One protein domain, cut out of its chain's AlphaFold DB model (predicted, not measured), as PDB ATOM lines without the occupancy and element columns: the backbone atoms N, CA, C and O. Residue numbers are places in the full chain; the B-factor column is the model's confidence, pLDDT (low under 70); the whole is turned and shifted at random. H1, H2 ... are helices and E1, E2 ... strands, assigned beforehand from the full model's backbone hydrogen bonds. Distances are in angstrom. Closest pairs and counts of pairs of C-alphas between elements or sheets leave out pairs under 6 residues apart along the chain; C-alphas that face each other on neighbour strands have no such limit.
ATOM      1  N   THR A   5     -22.745  22.076 -19.404       96.38
ATOM      2  CA  THR A   5     -23.609  21.456 -20.418       96.38
ATOM      3  C   THR A   5     -24.927  22.203 -20.624       96.38
ATOM      4  O   THR A   5     -25.499  22.096 -21.698       96.38
ATOM      5  N   ASP A   6     -25.406  22.967 -19.634       95.62
ATOM      6  CA  ASP A   6     -26.667  23.719 -19.743       95.62
ATOM      7  C   ASP A   6     -26.534  24.921 -20.701       95.62
ATOM      8  O   ASP A   6     -27.532  25.506 -21.110       95.62
ATOM      9  N   GLN A   7     -25.299  25.285 -21.076       96.75
ATOM     10  CA  GLN A   7     -25.000  26.310 -22.081       96.75
ATOM     11  C   GLN A   7     -25.014  25.757 -23.512       96.75
ATOM     12  O   GLN A   7     -24.897  26.529 -24.460       96.75
ATOM     13  N   VAL A   8     -25.143  24.439 -23.686       98.19
ATOM     14  CA  VAL A   8     -25.148  23.784 -24.995       98.19
ATOM     15  C   VAL A   8     -26.562  23.312 -25.311       98.19
ATOM     16  O   VAL A   8     -27.113  22.442 -24.640       98.19
ATOM     17  N   THR A   9     -27.143  23.858 -26.374       97.69
ATOM     18  CA  THR A   9     -28.407  23.366 -26.937       97.69
ATOM     19  C   THR A   9     -28.117  22.485 -28.140       97.69
ATOM     20  O   THR A   9     -27.310  22.863 -28.985       97.69
ATOM     21  N   VAL A  10     -28.790  21.336 -28.242       98.06
ATOM     22  CA  VAL A  10     -28.607  20.372 -29.338       98.06
ATOM     23  C   VAL A  10     -29.891  20.239 -30.143       98.06
ATOM     24  O   VAL A  10     -30.972  20.114 -29.572       98.06
ATOM     25  N   SER A  11     -29.767  20.223 -31.467       96.19
ATOM     26  CA  SER A  11     -30.865  19.977 -32.406       96.19
ATOM     27  C   SER A  11     -30.620  18.718 -33.243       96.19
ATOM     28  O   SER A  11     -29.488  18.264 -33.401       96.19
ATOM     29  N   GLY A  12     -31.699  18.150 -33.790       94.25
ATOM     30  CA  GLY A  12     -31.683  16.907 -34.572       94.25
ATOM     31  C   GLY A  12     -32.187  15.697 -33.782       94.25
ATOM     32  O   GLY A  12     -32.176  15.696 -32.552       94.25
ATOM     33  N   ARG A  13     -32.649  14.660 -34.491       92.69
ATOM     34  CA  ARG A  13     -33.062  13.390 -33.869       92.69
ATOM     35  C   ARG A  13     -31.836  12.616 -33.373       92.69
ATOM     36  O   ARG A  13     -30.755  12.768 -33.939       92.69
ATOM     37  N   VAL A  14     -32.017  11.776 -32.355       94.44
ATOM     38  CA  VAL A  14     -30.993  10.812 -31.910       94.44
ATOM     39  C   VAL A  14     -30.591   9.923 -33.090       94.44
ATOM     40  O   VAL A  14     -31.458   9.467 -33.834       94.44
ATOM     41  N   GLY A  15     -29.288   9.724 -33.289       92.06
ATOM     42  CA  GLY A  15     -28.729   8.953 -34.403       92.06
ATOM     43  C   GLY A  15     -28.659   9.703 -35.738       92.06
ATOM     44  O   GLY A  15     -28.090   9.185 -36.694       92.06
ATOM     45  N   ALA A  16     -29.198  10.923 -35.824       93.00
ATOM     46  CA  ALA A  16     -28.952  11.831 -36.942       93.00
ATOM     47  C   ALA A  16     -27.820  12.808 -36.601       93.00
ATOM     48  O   ALA A  16     -27.612  13.124 -35.428       93.00
ATOM     49  N   THR A  17     -27.155  13.348 -37.627       94.31
ATOM     50  CA  THR A  17     -26.135  14.395 -37.472       94.31
ATOM     51  C   THR A  17     -26.706  15.592 -36.701       94.31
ATOM     52  O   THR A  17     -27.628  16.247 -37.200       94.31
ATOM     53  N   PRO A  18     -26.208  15.879 -35.486       96.50
ATOM     54  CA  PRO A  18     -26.716  16.975 -34.680       96.50
ATOM     55  C   PRO A  18     -26.144  18.321 -35.133       96.50
ATOM     56  O   PRO A  18     -25.112  18.397 -35.799       96.50
ATOM     57  N   THR A  19     -26.790  19.396 -34.695       96.56
ATOM     58  CA  THR A  19     -26.194  20.738 -34.642       96.56
ATOM     59  C   THR A  19     -26.264  21.260 -33.214       96.56
ATOM     60  O   THR A  19     -27.134  20.836 -32.444       96.56
ATOM     61  N   ILE A  20     -25.355  22.168 -32.850       98.06
ATOM     62  CA  ILE A  20     -25.327  22.759 -31.511       98.06
ATOM     63  C   ILE A  20     -25.385  24.286 -31.546       98.06
ATOM     64  O   ILE A  20     -25.074  24.930 -32.544       98.06
ATOM     65  N   THR A  21     -25.788  24.872 -30.425       97.69
ATOM     66  CA  THR A  21     -25.624  26.298 -30.130       97.69
ATOM     67  C   THR A  21     -25.034  26.434 -28.738       97.69
ATOM     68  O   THR A  21     -25.497  25.770 -27.809       97.69
ATOM     69  N   ILE A  22     -24.022  27.292 -28.607       97.56
ATOM     70  CA  ILE A  22     -23.297  27.532 -27.360       97.56
ATOM     71  C   ILE A  22     -23.653  28.928 -26.843       97.56
ATOM     72  O   ILE A  22     -23.515  29.924 -27.552       97.56
ATOM     73  N   ALA A  23     -24.127  29.001 -25.603       96.00
ATOM     74  CA  ALA A  23     -24.474  30.244 -24.931       96.00
ATOM     75  C   ALA A  23     -23.311  30.737 -24.056       96.00
ATOM     76  O   ALA A  23     -23.223  30.382 -22.885       96.00
ATOM     77  N   GLY A  24     -22.458  31.601 -24.610       92.12
ATOM     78  CA  GLY A  24     -21.318  32.185 -23.894       92.12
ATOM     79  C   GLY A  24     -20.045  31.344 -23.994       92.12
ATOM     80  O   GLY A  24     -19.887  30.551 -24.917       92.12
ATOM     81  N   GLU A  25     -19.108  31.560 -23.071       92.69
ATOM     82  CA  GLU A  25     -17.830  30.843 -23.042       92.69
ATOM     83  C   GLU A  25     -17.923  29.590 -22.162       92.69
ATOM     84  O   GLU A  25     -18.255  29.664 -20.974       92.69
ATOM     85  N   LEU A  26     -17.584  28.432 -22.732       94.88
ATOM     86  CA  LEU A  26     -17.536  27.176 -21.991       94.88
ATOM     87  C   LEU A  26     -16.246  27.088 -21.170       94.88
ATOM     88  O   LEU A  26     -15.144  27.195 -21.699       94.88
ATOM     89  N   SER A  27     -16.379  26.815 -19.871       91.06
ATOM     90  CA  SER A  27     -15.240  26.591 -18.978       91.06
ATOM     91  C   SER A  27     -15.439  25.323 -18.157       91.06
ATOM     92  O   SER A  27     -16.413  25.186 -17.415       91.06
ATOM     93  N   VAL A  28     -14.501  24.382 -18.282       92.75
ATOM     94  CA  VAL A  28     -14.514  23.100 -17.570       92.75
ATOM     95  C   VAL A  28     -13.086  22.706 -17.179       92.75
ATOM     96  O   VAL A  28     -12.129  22.988 -17.898       92.75
ATOM     97  N   ARG A  29     -12.916  22.075 -16.011       85.25
ATOM     98  CA  ARG A  29     -11.599  21.601 -15.527       85.25
ATOM     99  C   ARG A  29     -11.267  20.162 -15.934       85.25
ATOM    100  O   ARG A  29     -10.130  19.741 -15.777       85.25
ATOM    101  N   GLY A  30     -12.258  19.418 -16.404       85.00
ATOM    102  CA  GLY A  30     -12.158  18.011 -16.777       85.00
ATOM    103  C   GLY A  30     -13.283  17.683 -17.744       85.00
ATOM    104  O   GLY A  30     -13.475  18.418 -18.708       85.00
ATOM    105  N   VAL A  31     -14.057  16.644 -17.447       93.44
ATOM    106  CA  VAL A  31     -15.234  16.251 -18.227       93.44
ATOM    107  C   VAL A  31     -16.520  16.515 -17.446       93.44
ATOM    108  O   VAL A  31     -16.602  16.251 -16.244       93.44
ATOM    109  N   GLN A  32     -17.541  17.032 -18.125       96.12
ATOM    110  CA  GLN A  32     -18.900  17.108 -17.607       96.12
ATOM    111  C   GLN A  32     -19.874  16.549 -18.642       96.12
ATOM    112  O   GLN A  32     -19.896  17.015 -19.774       96.12
ATOM    113  N   ALA A  33     -20.693  15.578 -18.241       97.25
ATOM    114  CA  ALA A  33     -21.670  14.920 -19.106       97.25
ATOM    115  C   ALA A  33     -23.093  15.065 -18.549       97.25
ATOM    116  O   ALA A  33     -23.317  14.893 -17.346       97.25
ATOM    117  N   THR A  34     -24.060  15.338 -19.423       97.88
ATOM    118  CA  THR A  34     -25.488  15.414 -19.083       97.88
ATOM    119  C   THR A  34     -26.315  14.707 -20.153       97.88
ATOM    120  O   THR A  34     -26.104  14.911 -21.345       97.88
ATOM    121  N   VAL A  35     -27.280  13.889 -19.727       98.25
ATOM    122  CA  VAL A  35     -28.300  13.320 -20.620       98.25
ATOM    123  C   VAL A  35     -29.284  14.426 -20.983       98.25
ATOM    124  O   VAL A  35     -29.920  14.989 -20.094       98.25
ATOM    125  N   VAL A  36     -29.401  14.734 -22.273       97.88
ATOM    126  CA  VAL A  36     -30.328  15.754 -22.798       97.88
ATOM    127  C   VAL A  36     -31.539  15.141 -23.499       97.88
ATOM    128  O   VAL A  36     -32.560  15.802 -23.649       97.88
ATOM    129  N   SER A  37     -31.455  13.863 -23.875       98.00
ATOM    130  CA  SER A  37     -32.595  13.043 -24.290       98.00
ATOM    131  C   SER A  37     -32.460  11.667 -23.657       98.00
ATOM    132  O   SER A  37     -31.430  11.018 -23.830       98.00
ATOM    133  N   GLN A  38     -33.474  11.227 -22.916       97.75
ATOM    134  CA  GLN A  38     -33.474   9.925 -22.254       97.75
ATOM    135  C   GLN A  38     -34.016   8.856 -23.205       97.75
ATOM    136  O   GLN A  38     -35.151   8.947 -23.667       97.75
ATOM    137  N   GLY A  39     -33.206   7.834 -23.463       97.50
ATOM    138  CA  GLY A  39     -33.618   6.646 -24.195       97.50
ATOM    139  C   GLY A  39     -34.428   5.682 -23.332       97.50
ATOM    140  O   GLY A  39     -34.382   5.727 -22.099       97.50
ATOM    141  N   THR A  40     -35.157   4.786 -23.989       96.19
ATOM    142  CA  THR A  40     -35.995   3.761 -23.343       96.19
ATOM    143  C   THR A  40     -35.560   2.339 -23.685       96.19
ATOM    144  O   THR A  40     -36.228   1.390 -23.281       96.19
ATOM    145  N   GLY A  41     -34.486   2.180 -24.462       95.69
ATOM    146  CA  GLY A  41     -33.962   0.871 -24.826       95.69
ATOM    147  C   GLY A  41     -33.164   0.227 -23.695       95.69
ATOM    148  O   GLY A  41     -33.222   0.645 -22.532       95.69
ATOM    149  N   ARG A  42     -32.395  -0.807 -24.038       95.94
ATOM    150  CA  ARG A  42     -31.610  -1.584 -23.074       95.94
ATOM    151  C   ARG A  42     -30.683  -0.680 -22.256       95.94
ATOM    152  O   ARG A  42     -30.078   0.252 -22.785       95.94
ATOM    153  N   THR A  43     -30.569  -0.955 -20.958       98.00
ATOM    154  CA  THR A  43     -29.591  -0.283 -20.093       98.00
ATOM    155  C   THR A  43     -28.188  -0.803 -20.395       98.00
ATOM    156  O   THR A  43     -27.950  -2.011 -20.376       98.00
ATOM    157  N   ILE A  44     -27.248   0.108 -20.624       98.31
ATOM    158  CA  ILE A  44     -25.839  -0.208 -20.835       98.31
ATOM    159  C   ILE A  44     -25.190  -0.569 -19.498       98.31
ATOM    160  O   ILE A  44     -25.295   0.164 -18.510       98.31
ATOM    161  N   THR A  45     -24.507  -1.708 -19.479       97.44
ATOM    162  CA  THR A  45     -23.808  -2.257 -18.309       97.44
ATOM    163  C   THR A  45     -22.362  -2.600 -18.659       97.44
ATOM    164  O   THR A  45     -22.012  -2.701 -19.839       97.44
ATOM    165  N   GLU A  46     -21.521  -2.757 -17.639       96.69
ATOM    166  CA  GLU A  46     -20.132  -3.199 -17.802       96.69
ATOM    167  C   GLU A  46     -20.069  -4.537 -18.555       96.69
ATOM    168  O   GLU A  46     -20.883  -5.427 -18.302       96.69
ATOM    169  N   GLY A  47     -19.135  -4.673 -19.499       94.25
ATOM    170  CA  GLY A  47     -18.982  -5.874 -20.323       94.25
ATOM    171  C   GLY A  47     -20.063  -6.085 -21.388       94.25
ATOM    172  O   GLY A  47     -19.960  -7.032 -22.163       94.25
ATOM    173  N   SER A  48     -21.091  -5.231 -21.463       94.31
ATOM    174  CA  SER A  48     -22.129  -5.336 -22.496       94.31
ATOM    175  C   SER A  48     -21.721  -4.613 -23.788       94.31
ATOM    176  O   SER A  48     -20.963  -3.639 -23.723       94.31
ATOM    177  N   PRO A  49     -22.215  -5.041 -24.966       95.12
ATOM    178  CA  PRO A  49     -21.987  -4.311 -26.207       95.12
ATOM    179  C   PRO A  49     -22.637  -2.929 -26.137       95.12
ATOM    180  O   PRO A  49     -23.744  -2.770 -25.613       95.12
ATOM    181  N   VAL A  50     -21.976  -1.934 -26.712       97.75
ATOM    182  CA  VAL A  50     -22.523  -0.599 -26.920       97.75
ATOM    183  C   VAL A  50     -22.150  -0.116 -28.316       97.75
ATOM    184  O   VAL A  50     -21.009  -0.260 -28.755       97.75
ATOM    185  N   LEU A  51     -23.134   0.447 -29.011       97.94
ATOM    186  CA  LEU A  51     -22.938   1.207 -30.235       97.94
ATOM    187  C   LEU A  51     -23.197   2.674 -29.903       97.94
ATOM    188  O   LEU A  51     -24.295   3.026 -29.472       97.94
ATOM    189  N   VAL A  52     -22.198   3.527 -30.092       98.12
ATOM    190  CA  VAL A  52     -22.359   4.974 -29.952       98.12
ATOM    191  C   VAL A  52     -22.077   5.684 -31.262       98.12
ATOM    192  O   VAL A  52     -21.240   5.249 -32.046       98.12
ATOM    193  N   SER A  53     -22.767   6.799 -31.467       97.44
ATOM    194  CA  SER A  53     -22.494   7.771 -32.517       97.44
ATOM    195  C   SER A  53     -22.012   9.060 -31.860       97.44
ATOM    196  O   SER A  53     -22.752   9.663 -31.081       97.44
ATOM    197  N   ILE A  54     -20.780   9.472 -32.153       97.19
ATOM    198  CA  ILE A  54     -20.133  10.633 -31.533       97.19
ATOM    199  C   ILE A  54     -19.936  11.728 -32.578       97.19
ATOM    200  O   ILE A  54     -19.331  11.503 -33.627       97.19
ATOM    201  N   THR A  55     -20.439  12.925 -32.281       97.19
ATOM    202  CA  THR A  55     -20.177  14.138 -33.069       97.19
ATOM    203  C   THR A  55     -19.473  15.163 -32.194       97.19
ATOM    204  O   THR A  55     -20.048  15.609 -31.203       97.19
ATOM    205  N   ALA A  56     -18.252  15.530 -32.567       96.81
ATOM    206  CA  ALA A  56     -17.419  16.485 -31.849       96.81
ATOM    207  C   ALA A  56     -17.587  17.889 -32.435       96.81
ATOM    208  O   ALA A  56     -17.669  18.055 -33.657       96.81
ATOM    209  N   PHE A  57     -17.600  18.897 -31.569       97.31
ATOM    210  CA  PHE A  57     -17.692  20.309 -31.920       97.31
ATOM    211  C   PHE A  57     -16.677  21.138 -31.135       97.31
ATOM    212  O   PHE A  57     -16.381  20.852 -29.974       97.31
ATOM    213  N   ASP A  58     -16.188  22.210 -31.749       95.94
ATOM    214  CA  ASP A  58     -15.339  23.190 -31.088       95.94
ATOM    215  C   ASP A  58     -16.132  23.935 -30.007       95.94
ATOM    216  O   ASP A  58     -17.215  24.465 -30.257       95.94
ATOM    217  N   GLY A  59     -15.597  23.996 -28.789       95.56
ATOM    218  CA  GLY A  59     -16.274  24.613 -27.649       95.56
ATOM    219  C   GLY A  59     -16.310  26.143 -27.666       95.56
ATOM    220  O   GLY A  59     -16.953  26.725 -26.795       95.56
ATOM    221  N   HIS A  60     -15.623  26.799 -28.608       93.75
ATOM    222  CA  HIS A  60     -15.684  28.247 -28.807       93.75
ATOM    223  C   HIS A  60     -16.588  28.618 -29.987       93.75
ATOM    224  O   HIS A  60     -17.497  29.431 -29.824       93.75
ATOM    225  N   SER A  61     -16.359  28.032 -31.165       94.06
ATOM    226  CA  SER A  61     -17.106  28.375 -32.382       94.06
ATOM    227  C   SER A  61     -18.398  27.574 -32.558       94.06
ATOM    228  O   SER A  61     -19.299  28.022 -33.264       94.06
ATOM    229  N   GLY A  62     -18.505  26.394 -31.939       95.31
ATOM    230  CA  GLY A  62     -19.581  25.438 -32.203       95.31
ATOM    231  C   GLY A  62     -19.467  24.746 -33.565       95.31
ATOM    232  O   GLY A  62     -20.407  24.068 -33.978       95.31
ATOM    233  N   GLU A  63     -18.350  24.914 -34.280       94.75
ATOM    234  CA  GLU A  63     -18.105  24.231 -35.551       94.75
ATOM    235  C   GLU A  63     -17.848  22.740 -35.337       94.75
ATOM    236  O   GLU A  63     -17.224  22.333 -34.362       94.75
ATOM    237  N   MET A  64     -18.319  21.911 -36.268       95.06
ATOM    238  CA  MET A  64     -18.116  20.467 -36.198       95.06
ATOM    239  C   MET A  64     -16.648  20.105 -36.462       95.06
ATOM    240  O   MET A  64     -16.061  20.511 -37.464       95.06
ATOM    241  N   LEU A  65     -16.078  19.299 -35.571       94.19
ATOM    242  CA  LEU A  65     -14.708  18.787 -35.642       94.19
ATOM    243  C   LEU A  65     -14.639  17.376 -36.232       94.19
ATOM    244  O   LEU A  65     -13.592  16.969 -36.735       94.19
ATOM    245  N   SER A  66     -15.739  16.619 -36.183       89.38
ATOM    246  CA  SER A  66     -15.779  15.267 -36.741       89.38
ATOM    247  C   SER A  66     -15.438  15.253 -38.235       89.38
ATOM    248  O   SER A  66     -15.941  16.052 -39.030       89.38
ATOM    249  N   VAL A  67     -14.583  14.301 -38.619       82.38
ATOM    250  CA  VAL A  67     -14.067  14.152 -39.985       82.38
ATOM    251  C   VAL A  67     -15.216  14.015 -40.986       82.38
ATOM    252  O   VAL A  67     -16.221  13.357 -40.720       82.38
ATOM    253  N   SER A  68     -15.066  14.654 -42.149       81.00
ATOM    254  CA  SER A  68     -16.071  14.672 -43.223       81.00
ATOM    255  C   SER A  68     -17.441  15.238 -42.815       81.00
ATOM    256  O   SER A  68     -18.413  15.018 -43.535       81.00
ATOM    257  N   GLY A  69     -17.534  15.963 -41.692       82.88
ATOM    258  CA  GLY A  69     -18.771  16.609 -41.250       82.88
ATOM    259  C   GLY A  69     -19.873  15.623 -40.853       82.88
ATOM    260  O   GLY A  69     -21.052  15.891 -41.092       82.88
ATOM    261  N   ARG A  70     -19.503  14.461 -40.301       84.50
ATOM    262  CA  ARG A  70     -20.449  13.398 -39.934       84.50
ATOM    263  C   ARG A  70     -20.112  12.740 -38.593       84.50
ATOM    264  O   ARG A  70     -18.934  12.702 -38.228       84.50
ATOM    265  N   PRO A  71     -21.110  12.175 -37.892       91.81
ATOM    266  CA  PRO A  71     -20.867  11.395 -36.686       91.81
ATOM    267  C   PRO A  71     -19.957  10.194 -36.963       91.81
ATOM    268  O   PRO A  71     -19.978   9.641 -38.063       91.81
ATOM    269  N   GLN A  72     -19.172   9.799 -35.966       92.62
ATOM    270  CA  GLN A  72     -18.349   8.590 -35.997       92.62
ATOM    271  C   GLN A  72     -19.016   7.507 -35.155       92.62
ATOM    272  O   GLN A  72     -19.396   7.769 -34.008       92.62
ATOM    273  N   LEU A  73     -19.154   6.303 -35.703       95.06
ATOM    274  CA  LEU A  73     -19.653   5.159 -34.958       95.06
ATOM    275  C   LEU A  73     -18.517   4.486 -34.195       95.06
ATOM    276  O   LEU A  73     -17.395   4.327 -34.672       95.06
ATOM    277  N   THR A  74     -18.813   4.053 -32.980       95.19
ATOM    278  CA  THR A  74     -17.924   3.203 -32.192       95.19
ATOM    279  C   THR A  74     -18.739   2.059 -31.624       95.19
ATOM    280  O   THR A  74     -19.733   2.275 -30.931       95.19
ATOM    281  N   LEU A  75     -18.316   0.842 -31.946       96.19
ATOM    282  CA  LEU A  75     -18.932  -0.403 -31.513       96.19
ATOM    283  C   LEU A  75     -17.916  -1.194 -30.702       96.19
ATOM    284  O   LEU A  75     -16.816  -1.453 -31.183       96.19
ATOM    285  N   GLY A  76     -18.285  -1.602 -29.495       95.44
ATOM    286  CA  GLY A  76     -17.415  -2.422 -28.663       95.44
ATOM    287  C   GLY A  76     -18.083  -2.851 -27.369       95.44
ATOM    288  O   GLY A  76     -19.234  -2.507 -27.103       95.44
ATOM    289  N   LEU A  77     -17.351  -3.614 -26.564       96.00
ATOM    290  CA  LEU A  77     -17.771  -3.960 -25.212       96.00
ATOM    291  C   LEU A  77     -17.355  -2.852 -24.252       96.00
ATOM    292  O   LEU A  77     -16.228  -2.367 -24.306       96.00
ATOM    293  N   VAL A  78     -18.246  -2.474 -23.341       96.81
ATOM    294  CA  VAL A  78     -17.873  -1.582 -22.238       96.81
ATOM    295  C   VAL A  78     -16.763  -2.244 -21.414       96.81
ATOM    296  O   VAL A  78     -16.930  -3.383 -20.978       96.81
ATOM    297  N   GLY A  79     -15.650  -1.531 -21.227       92.38
ATOM    298  CA  GLY A  79     -14.462  -2.030 -20.528       92.38
ATOM    299  C   GLY A  79     -13.405  -2.669 -21.440       92.38
ATOM    300  O   GLY A  79     -12.385  -3.139 -20.937       92.38
ATOM    301  N   SER A  80     -13.614  -2.700 -22.764       93.62
ATOM    302  CA  SER A  80     -12.574  -3.074 -23.733       93.62
ATOM    303  C   SER A  80     -11.769  -1.863 -24.211       93.62
ATOM    304  O   SER A  80     -12.235  -0.730 -24.135       93.62
ATOM    305  N   ASP A  81     -10.605  -2.100 -24.821       92.88
ATOM    306  CA  ASP A  81      -9.780  -1.037 -25.420       92.88
ATOM    307  C   ASP A  81     -10.523  -0.217 -26.496       92.88
ATOM    308  O   ASP A  81     -10.174   0.932 -26.765       92.88
ATOM    309  N   THR A  82     -11.560  -0.790 -27.119       93.44
ATOM    310  CA  THR A  82     -12.394  -0.112 -28.126       93.44
ATOM    311  C   THR A  82     -13.323   0.933 -27.513       93.44
ATOM    312  O   THR A  82     -13.663   1.905 -28.185       93.44
ATOM    313  N   ILE A  83     -13.743   0.743 -26.259       96.00
ATOM    314  CA  ILE A  83     -14.580   1.680 -25.506       96.00
ATOM    315  C   ILE A  83     -13.725   2.253 -24.372       96.00
ATOM    316  O   ILE A  83     -13.691   1.674 -23.286       96.00
ATOM    317  N   PRO A  84     -13.048   3.399 -24.586       92.25
ATOM    318  CA  PRO A  84     -12.147   3.962 -23.589       92.25
ATOM    319  C   PRO A  84     -12.841   4.196 -22.246       92.25
ATOM    320  O   PRO A  84     -14.013   4.581 -22.214       92.25
ATOM    321  N   ASP A  85     -12.100   4.074 -21.143       93.94
ATOM    322  CA  ASP A  85     -12.622   4.199 -19.772       93.94
ATOM    323  C   ASP A  85     -13.520   5.425 -19.546       93.94
ATOM    324  O   ASP A  85     -14.510   5.363 -18.816       93.94
ATOM    325  N   GLU A  86     -13.171   6.573 -20.139       93.38
ATOM    326  CA  GLU A  86     -13.981   7.790 -20.042       93.38
ATOM    327  C   GLU A  86     -15.357   7.610 -20.689       93.38
ATOM    328  O   GLU A  86     -16.369   7.901 -20.049       93.38
ATOM    329  N   LEU A  87     -15.397   7.079 -21.914       96.00
ATOM    330  CA  LEU A  87     -16.637   6.794 -22.626       96.00
ATOM    331  C   LEU A  87     -17.458   5.741 -21.877       96.00
ATOM    332  O   LEU A  87     -18.651   5.952 -21.662       96.00
ATOM    333  N   GLY A  88     -16.819   4.665 -21.404       97.12
ATOM    334  CA  GLY A  88     -17.455   3.630 -20.587       97.12
ATOM    335  C   GLY A  88     -18.176   4.220 -19.370       97.12
ATOM    336  O   GLY A  88     -19.380   4.023 -19.199       97.12
ATOM    337  N   ARG A  89     -17.491   5.057 -18.577       96.62
ATOM    338  CA  ARG A  89     -18.096   5.742 -17.415       96.62
ATOM    339  C   ARG A  89     -19.270   6.654 -17.782       96.62
ATOM    340  O   ARG A  89     -20.174   6.831 -16.964       96.62
ATOM    341  N   ILE A  90     -19.254   7.257 -18.970       97.69
ATOM    342  CA  ILE A  90     -20.329   8.138 -19.447       97.69
ATOM    343  C   ILE A  90     -21.582   7.325 -19.810       97.69
ATOM    344  O   ILE A  90     -22.694   7.716 -19.430       97.69
ATOM    345  N   VAL A  91     -21.415   6.202 -20.517       98.12
ATOM    346  CA  VAL A  91     -22.537   5.415 -21.059       98.12
ATOM    347  C   VAL A  91     -23.110   4.395 -20.076       98.12
ATOM    348  O   VAL A  91     -24.297   4.085 -20.163       98.12
ATOM    349  N   VAL A  92     -22.328   3.904 -19.108       98.31
ATOM    350  CA  VAL A  92     -22.822   2.947 -18.106       98.31
ATOM    351  C   VAL A  92     -24.006   3.527 -17.322       98.31
ATOM    352  O   VAL A  92     -24.031   4.690 -16.895       98.31
ATOM    353  N   GLY A  93     -25.039   2.697 -17.168       98.19
ATOM    354  CA  GLY A  93     -26.298   3.050 -16.516       98.19
ATOM    355  C   GLY A  93     -27.207   3.963 -17.344       98.19
ATOM    356  O   GLY A  93     -28.209   4.439 -16.816       98.19
ATOM    357  N   LYS A  94     -26.866   4.250 -18.605       98.62
ATOM    358  CA  LYS A  94     -27.745   4.942 -19.561       98.62
ATOM    359  C   LYS A  94     -28.467   3.934 -20.440       98.62
ATOM    360  O   LYS A  94     -28.080   2.773 -20.507       98.62
ATOM    361  N   ASN A  95     -29.516   4.384 -21.112       98.50
ATOM    362  CA  ASN A  95     -30.322   3.544 -21.989       98.50
ATOM    363  C   ASN A  95     -29.990   3.804 -23.454       98.50
ATOM    364  O   ASN A  95     -29.721   4.944 -23.839       98.50
ATOM    365  N   GLU A  96     -30.086   2.770 -24.281       98.31
ATOM    366  CA  GLU A  96     -30.135   2.928 -25.734       98.31
ATOM    367  C   GLU A  96     -31.248   3.906 -26.139       98.31
ATOM    368  O   GLU A  96     -32.321   3.959 -25.527       98.31
ATOM    369  N   GLY A  97     -30.971   4.712 -27.163       97.81
ATOM    370  CA  GLY A  97     -31.781   5.855 -27.575       97.81
ATOM    371  C   GLY A  97     -31.502   7.143 -26.793       97.81
ATOM    372  O   GLY A  97     -32.164   8.150 -27.042       97.81
ATOM    373  N   SER A  98     -30.559   7.146 -25.842       98.62
ATOM    374  CA  SER A  98     -30.193   8.371 -25.119       98.62
ATOM    375  C   SER A  98     -29.248   9.250 -25.931       98.62
ATOM    376  O   SER A  98     -28.354   8.742 -26.605       98.62
ATOM    377  N   ARG A  99     -29.383  10.570 -25.769       98.75
ATOM    378  CA  ARG A  99     -28.408  11.574 -26.214       98.75
ATOM    379  C   ARG A  99     -27.782  12.265 -25.018       98.75
ATOM    380  O   ARG A  99     -28.492  12.742 -24.125       98.75
ATOM    381  N   LEU A 100     -26.461  12.365 -25.034       98.69
ATOM    382  CA  LEU A 100     -25.668  13.056 -24.032       98.69
ATOM    383  C   LEU A 100     -24.930  14.236 -24.658       98.69
ATOM    384  O   LEU A 100     -24.430  14.145 -25.776       98.69
ATOM    385  N   VAL A 101     -24.845  15.324 -23.898       98.69
ATOM    386  CA  VAL A 101     -23.890  16.409 -24.125       98.69
ATOM    387  C   VAL A 101     -22.730  16.194 -23.174       98.69
ATOM    388  O   VAL A 101     -22.935  16.109 -21.959       98.69
ATOM    389  N   VAL A 102     -21.523  16.146 -23.719       98.25
ATOM    390  CA  VAL A 102     -20.280  16.051 -22.964       98.25
ATOM    391  C   VAL A 102     -19.425  17.259 -23.303       98.25
ATOM    392  O   VAL A 102     -19.169  17.531 -24.466       98.25
ATOM    393  N   VAL A 103     -18.992  18.001 -22.291       97.69
ATOM    394  CA  VAL A 103     -18.058  19.120 -22.450       97.69
ATOM    395  C   VAL A 103     -16.769  18.744 -21.747       97.69
ATOM    396  O   VAL A 103     -16.786  18.410 -20.555       97.69
ATOM    397  N   ARG A 104     -15.653  18.791 -22.473       94.69
ATOM    398  CA  ARG A 104     -14.341  18.412 -21.947       94.69
ATOM    399  C   ARG A 104     -13.253  19.382 -22.363       94.69
ATOM    400  O   ARG A 104     -13.325  19.994 -23.421       94.69
ATOM    401  N   LYS A 105     -12.227  19.487 -21.524       92.12
ATOM    402  CA  LYS A 105     -10.983  20.171 -21.875       92.12
ATOM    403  C   LYS A 105     -10.023  19.166 -22.515       92.12
ATOM    404  O   LYS A 105      -9.688  18.161 -21.888       92.12
ATOM    405  N   LEU A 106      -9.586  19.434 -23.736       85.50
ATOM    406  CA  LEU A 106      -8.594  18.645 -24.453       85.50
ATOM    407  C   LEU A 106      -7.176  19.117 -24.115       85.50
ATOM    408  O   LEU A 106      -6.918  20.300 -23.902       85.50
ATOM    409  N   GLY A 107      -6.236  18.173 -24.087       82.12
ATOM    410  CA  GLY A 107      -4.812  18.492 -24.168       82.12
ATOM    411  C   GLY A 107      -4.364  18.656 -25.623       82.12
ATOM    412  O   GLY A 107      -5.025  18.167 -26.538       82.12
ATOM    413  N   GLU A 108      -3.186  19.247 -25.833       73.44
ATOM    414  CA  GLU A 108      -2.596  19.509 -27.164       73.44
ATOM    415  C   GLU A 108      -2.584  18.290 -28.106       73.44
ATOM    416  O   GLU A 108      -2.701  18.426 -29.317       73.44
ATOM    417  N   ARG A 109      -2.466  17.072 -27.562       71.12
ATOM    418  CA  ARG A 109      -2.372  15.828 -28.343       71.12
ATOM    419  C   ARG A 109      -3.718  15.267 -28.823       71.12
ATOM    420  O   ARG A 109      -3.708  14.357 -29.642       71.12
ATOM    421  N   GLY A 110      -4.837  15.753 -28.284       71.25
ATOM    422  CA  GLY A 110      -6.191  15.265 -28.589       71.25
ATOM    423  C   GLY A 110      -7.032  16.234 -29.420       71.25
ATOM    424  O   GLY A 110      -8.181  15.938 -29.718       71.25
ATOM    425  N   LYS A 111      -6.474  17.393 -29.772       80.62
ATOM    426  CA  LYS A 111      -7.184  18.467 -30.459       80.62
ATOM    427  C   LYS A 111      -7.251  18.203 -31.966       80.62
ATOM    428  O   LYS A 111      -6.225  17.955 -32.599       80.62
ATOM    429  N   ALA A 112      -8.452  18.263 -32.541       83.38
ATOM    430  CA  ALA A 112      -8.632  18.193 -33.990       83.38
ATOM    431  C   ALA A 112      -7.893  19.349 -34.689       83.38
ATOM    432  O   ALA A 112      -7.791  20.448 -34.146       83.38
ATOM    433  N   ALA A 113      -7.392  19.123 -35.908       84.38
ATOM    434  CA  ALA A 113      -6.558  20.103 -36.618       84.38
ATOM    435  C   ALA A 113      -7.269  21.444 -36.885       84.38
ATOM    436  O   ALA A 113      -6.616  22.480 -36.980       84.38
ATOM    437  N   ASN A 114      -8.597  21.421 -37.011       83.81
ATOM    438  CA  ASN A 114      -9.445  22.594 -37.215       83.81
ATOM    439  C   ASN A 114     -10.031  23.173 -35.916       83.81
ATOM    440  O   ASN A 114     -10.783  24.140 -35.984       83.81
ATOM    441  N   ALA A 115      -9.716  22.609 -34.747       88.31
ATOM    442  CA  ALA A 115     -10.204  23.147 -33.486       88.31
ATOM    443  C   ALA A 115      -9.465  24.440 -33.116       88.31
ATOM    444  O   ALA A 115      -8.242  24.555 -33.228       88.31
ATOM    445  N   VAL A 116     -10.215  25.409 -32.608       87.75
ATOM    446  CA  VAL A 116      -9.729  26.722 -32.179       87.75
ATOM    447  C   VAL A 116      -9.632  26.763 -30.656       87.75
ATOM    448  O   VAL A 116      -8.632  27.239 -30.117       87.75
ATOM    449  N   SER A 117     -10.586  26.151 -29.955       89.31
ATOM    450  CA  SER A 117     -10.644  26.052 -28.495       89.31
ATOM    451  C   SER A 117      -9.845  24.871 -27.935       89.31
ATOM    452  O   SER A 117      -9.529  23.919 -28.645       89.31
ATOM    453  N   ASP A 118      -9.492  24.921 -26.650       91.94
ATOM    454  CA  ASP A 118      -9.065  23.736 -25.888       91.94
ATOM    455  C   ASP A 118     -10.245  23.023 -25.205       91.94
ATOM    456  O   ASP A 118     -10.056  22.034 -24.500       91.94
ATOM    457  N   VAL A 119     -11.466  23.509 -25.428       94.69
ATOM    458  CA  VAL A 119     -12.716  22.880 -25.009       94.69
ATOM    459  C   VAL A 119     -13.385  22.253 -26.221       94.69
ATOM    460  O   VAL A 119     -13.526  22.893 -27.259       94.69
ATOM    461  N   GLU A 120     -13.841  21.019 -26.064       95.94
ATOM    462  CA  GLU A 120     -14.623  20.280 -27.051       95.94
ATOM    463  C   GLU A 120     -15.988  19.921 -26.462       95.94
ATOM    464  O   GLU A 120     -16.121  19.651 -25.261       95.94
ATOM    465  N   VAL A 121     -17.001  19.935 -27.324       97.94
ATOM    466  CA  VAL A 121     -18.353  19.473 -27.028       97.94
ATOM    467  C   VAL A 121     -18.619  18.217 -27.849       97.94
ATOM    468  O   VAL A 121     -18.748  18.294 -29.067       97.94
ATOM    469  N   ASP A 122     -18.760  17.077 -27.183       97.69
ATOM    470  CA  ASP A 122     -19.186  15.831 -27.810       97.69
ATOM    471  C   ASP A 122     -20.689  15.630 -27.617       97.69
ATOM    472  O   ASP A 122     -21.213  15.649 -26.496       97.69
ATOM    473  N   ILE A 123     -21.386  15.387 -28.721       98.56
ATOM    474  CA  ILE A 123     -22.740  14.847 -28.721       98.56
ATOM    475  C   ILE A 123     -22.635  13.342 -28.910       98.56
ATOM    476  O   ILE A 123     -22.205  12.876 -29.965       98.56
ATOM    477  N   ILE A 124     -23.024  12.598 -27.878       98.62
ATOM    478  CA  ILE A 124     -22.958  11.137 -27.854       98.62
ATOM    479  C   ILE A 124     -24.378  10.588 -27.894       98.62
ATOM    480  O   ILE A 124     -25.143  10.757 -26.943       98.62
ATOM    481  N   ASP A 125     -24.710   9.897 -28.977       98.56
ATOM    482  CA  ASP A 125     -25.932   9.111 -29.097       98.56
ATOM    483  C   ASP A 125     -25.630   7.647 -28.801       98.56
ATOM    484  O   ASP A 125     -24.788   7.044 -29.462       98.56
ATOM    485  N   ILE A 126     -26.333   7.061 -27.834       98.56
ATOM    486  CA  ILE A 126     -26.288   5.619 -27.578       98.56
ATOM    487  C   ILE A 126     -27.311   4.973 -28.505       98.56
ATOM    488  O   ILE A 126     -28.515   5.158 -28.320       98.56
ATOM    489  N   LEU A 127     -26.850   4.247 -29.518       97.94
ATOM    490  CA  LEU A 127     -27.717   3.664 -30.533       97.94
ATOM    491  C   LEU A 127     -28.280   2.304 -30.081       97.94
ATOM    492  O   LEU A 127     -27.634   1.604 -29.297       97.94
ATOM    493  N   PRO A 128     -29.479   1.919 -30.553       96.75
ATOM    494  CA  PRO A 128     -30.055   0.603 -30.284       96.75
ATOM    495  C   PRO A 128     -29.167  -0.549 -30.767       96.75
ATOM    496  O   PRO A 128     -28.558  -0.461 -31.833       96.75
TER     497      PRO A 128
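This is residues 5 to 128 of the 273 residues of the protein "Peptidylprolyl isomerase" of Schaalia georgiae (UniProt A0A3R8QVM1). A strongly twisted sheet of five strands makes the core, with the small hairpin E1 and E2 over part of one face and the short helix H1 over the other. The hairpin and the large sheet form a lopsided sandwich, two sheets only partly face to face, their strands crossed at 45 degrees. The large sheet has the order E3, E6, E7, E4, E5, and both sheets are antiparallel throughout. The printed part has 124 residues with seven named strands and one named helix, in the order E1 E2 E3 E4 E5 H1 E6 E7; the class is mostly strand, though under half of the residues are in named elements. The whole is compact, with a radius of gyration of the C-alphas of 13.6 A, and spans 36 by 29 by 28 A.

In the large sheet, E3 is residues 31 to 37, 18.7 A long; E6 is residues 99 to 105, 19.9 A; E7 is residues 119 to 127, 25.0 A; E4 is residues 49 to 58, 28.7 A; and E5 is residues 72 to 77, 16.6 A. E1, residues 8 to 11, is 10.1 A long and begins at C-alpha 8 at (-25.148, 23.784, -24.995). E2 is residues 19 to 22, 10.4 A long. H1, residues 85 to 91, is 10.1 A long and begins at C-alpha 85 at (-12.622, 4.199, -19.772). E7 ends at C-alpha 127 at (-27.717, 3.664, -30.533).

E3 and E5 are the edge strands of the large sheet. E6 and E7 form a hairpin, with N 102 and O 122 2.8 A apart, within hydrogen-bond range. On its other side E7 is the antiparallel neighbour of E4, with N 57 and O 121 at 2.8 A. E4 and E5 form a hairpin, with N 50 and O 76 at 2.8 A. E3 is the antiparallel neighbour of E6, with N 34 and O 101 at 2.9 A. H1 is on this sheet; its closest C-alphas to E3 are those of Ile 90 and Ala 33, 6.9 A apart. In H1 every O i to N i+4 pair is within hydrogen-bond range. E1 and E2 form a hairpin, with N 9 and O 21 at 2.9 A. The closest C-alphas of E1 and E6 are those of Val 8 and Val 101, 7.5 A apart. E2 and E7 are near each other, with 5 pairs of C-alphas within 10 A. E1 and H1 are apart.

The two C-alphas farthest apart are those of Gly 24 and Gly 47, 38.3 A. The printed part has no cut. The links E3 to E4, E4 to E5 and E6 to E7 are long, with 11, 13 and 13 residues. The mean pLDDT of the printed part is 94.0, and no printed residue is under 70.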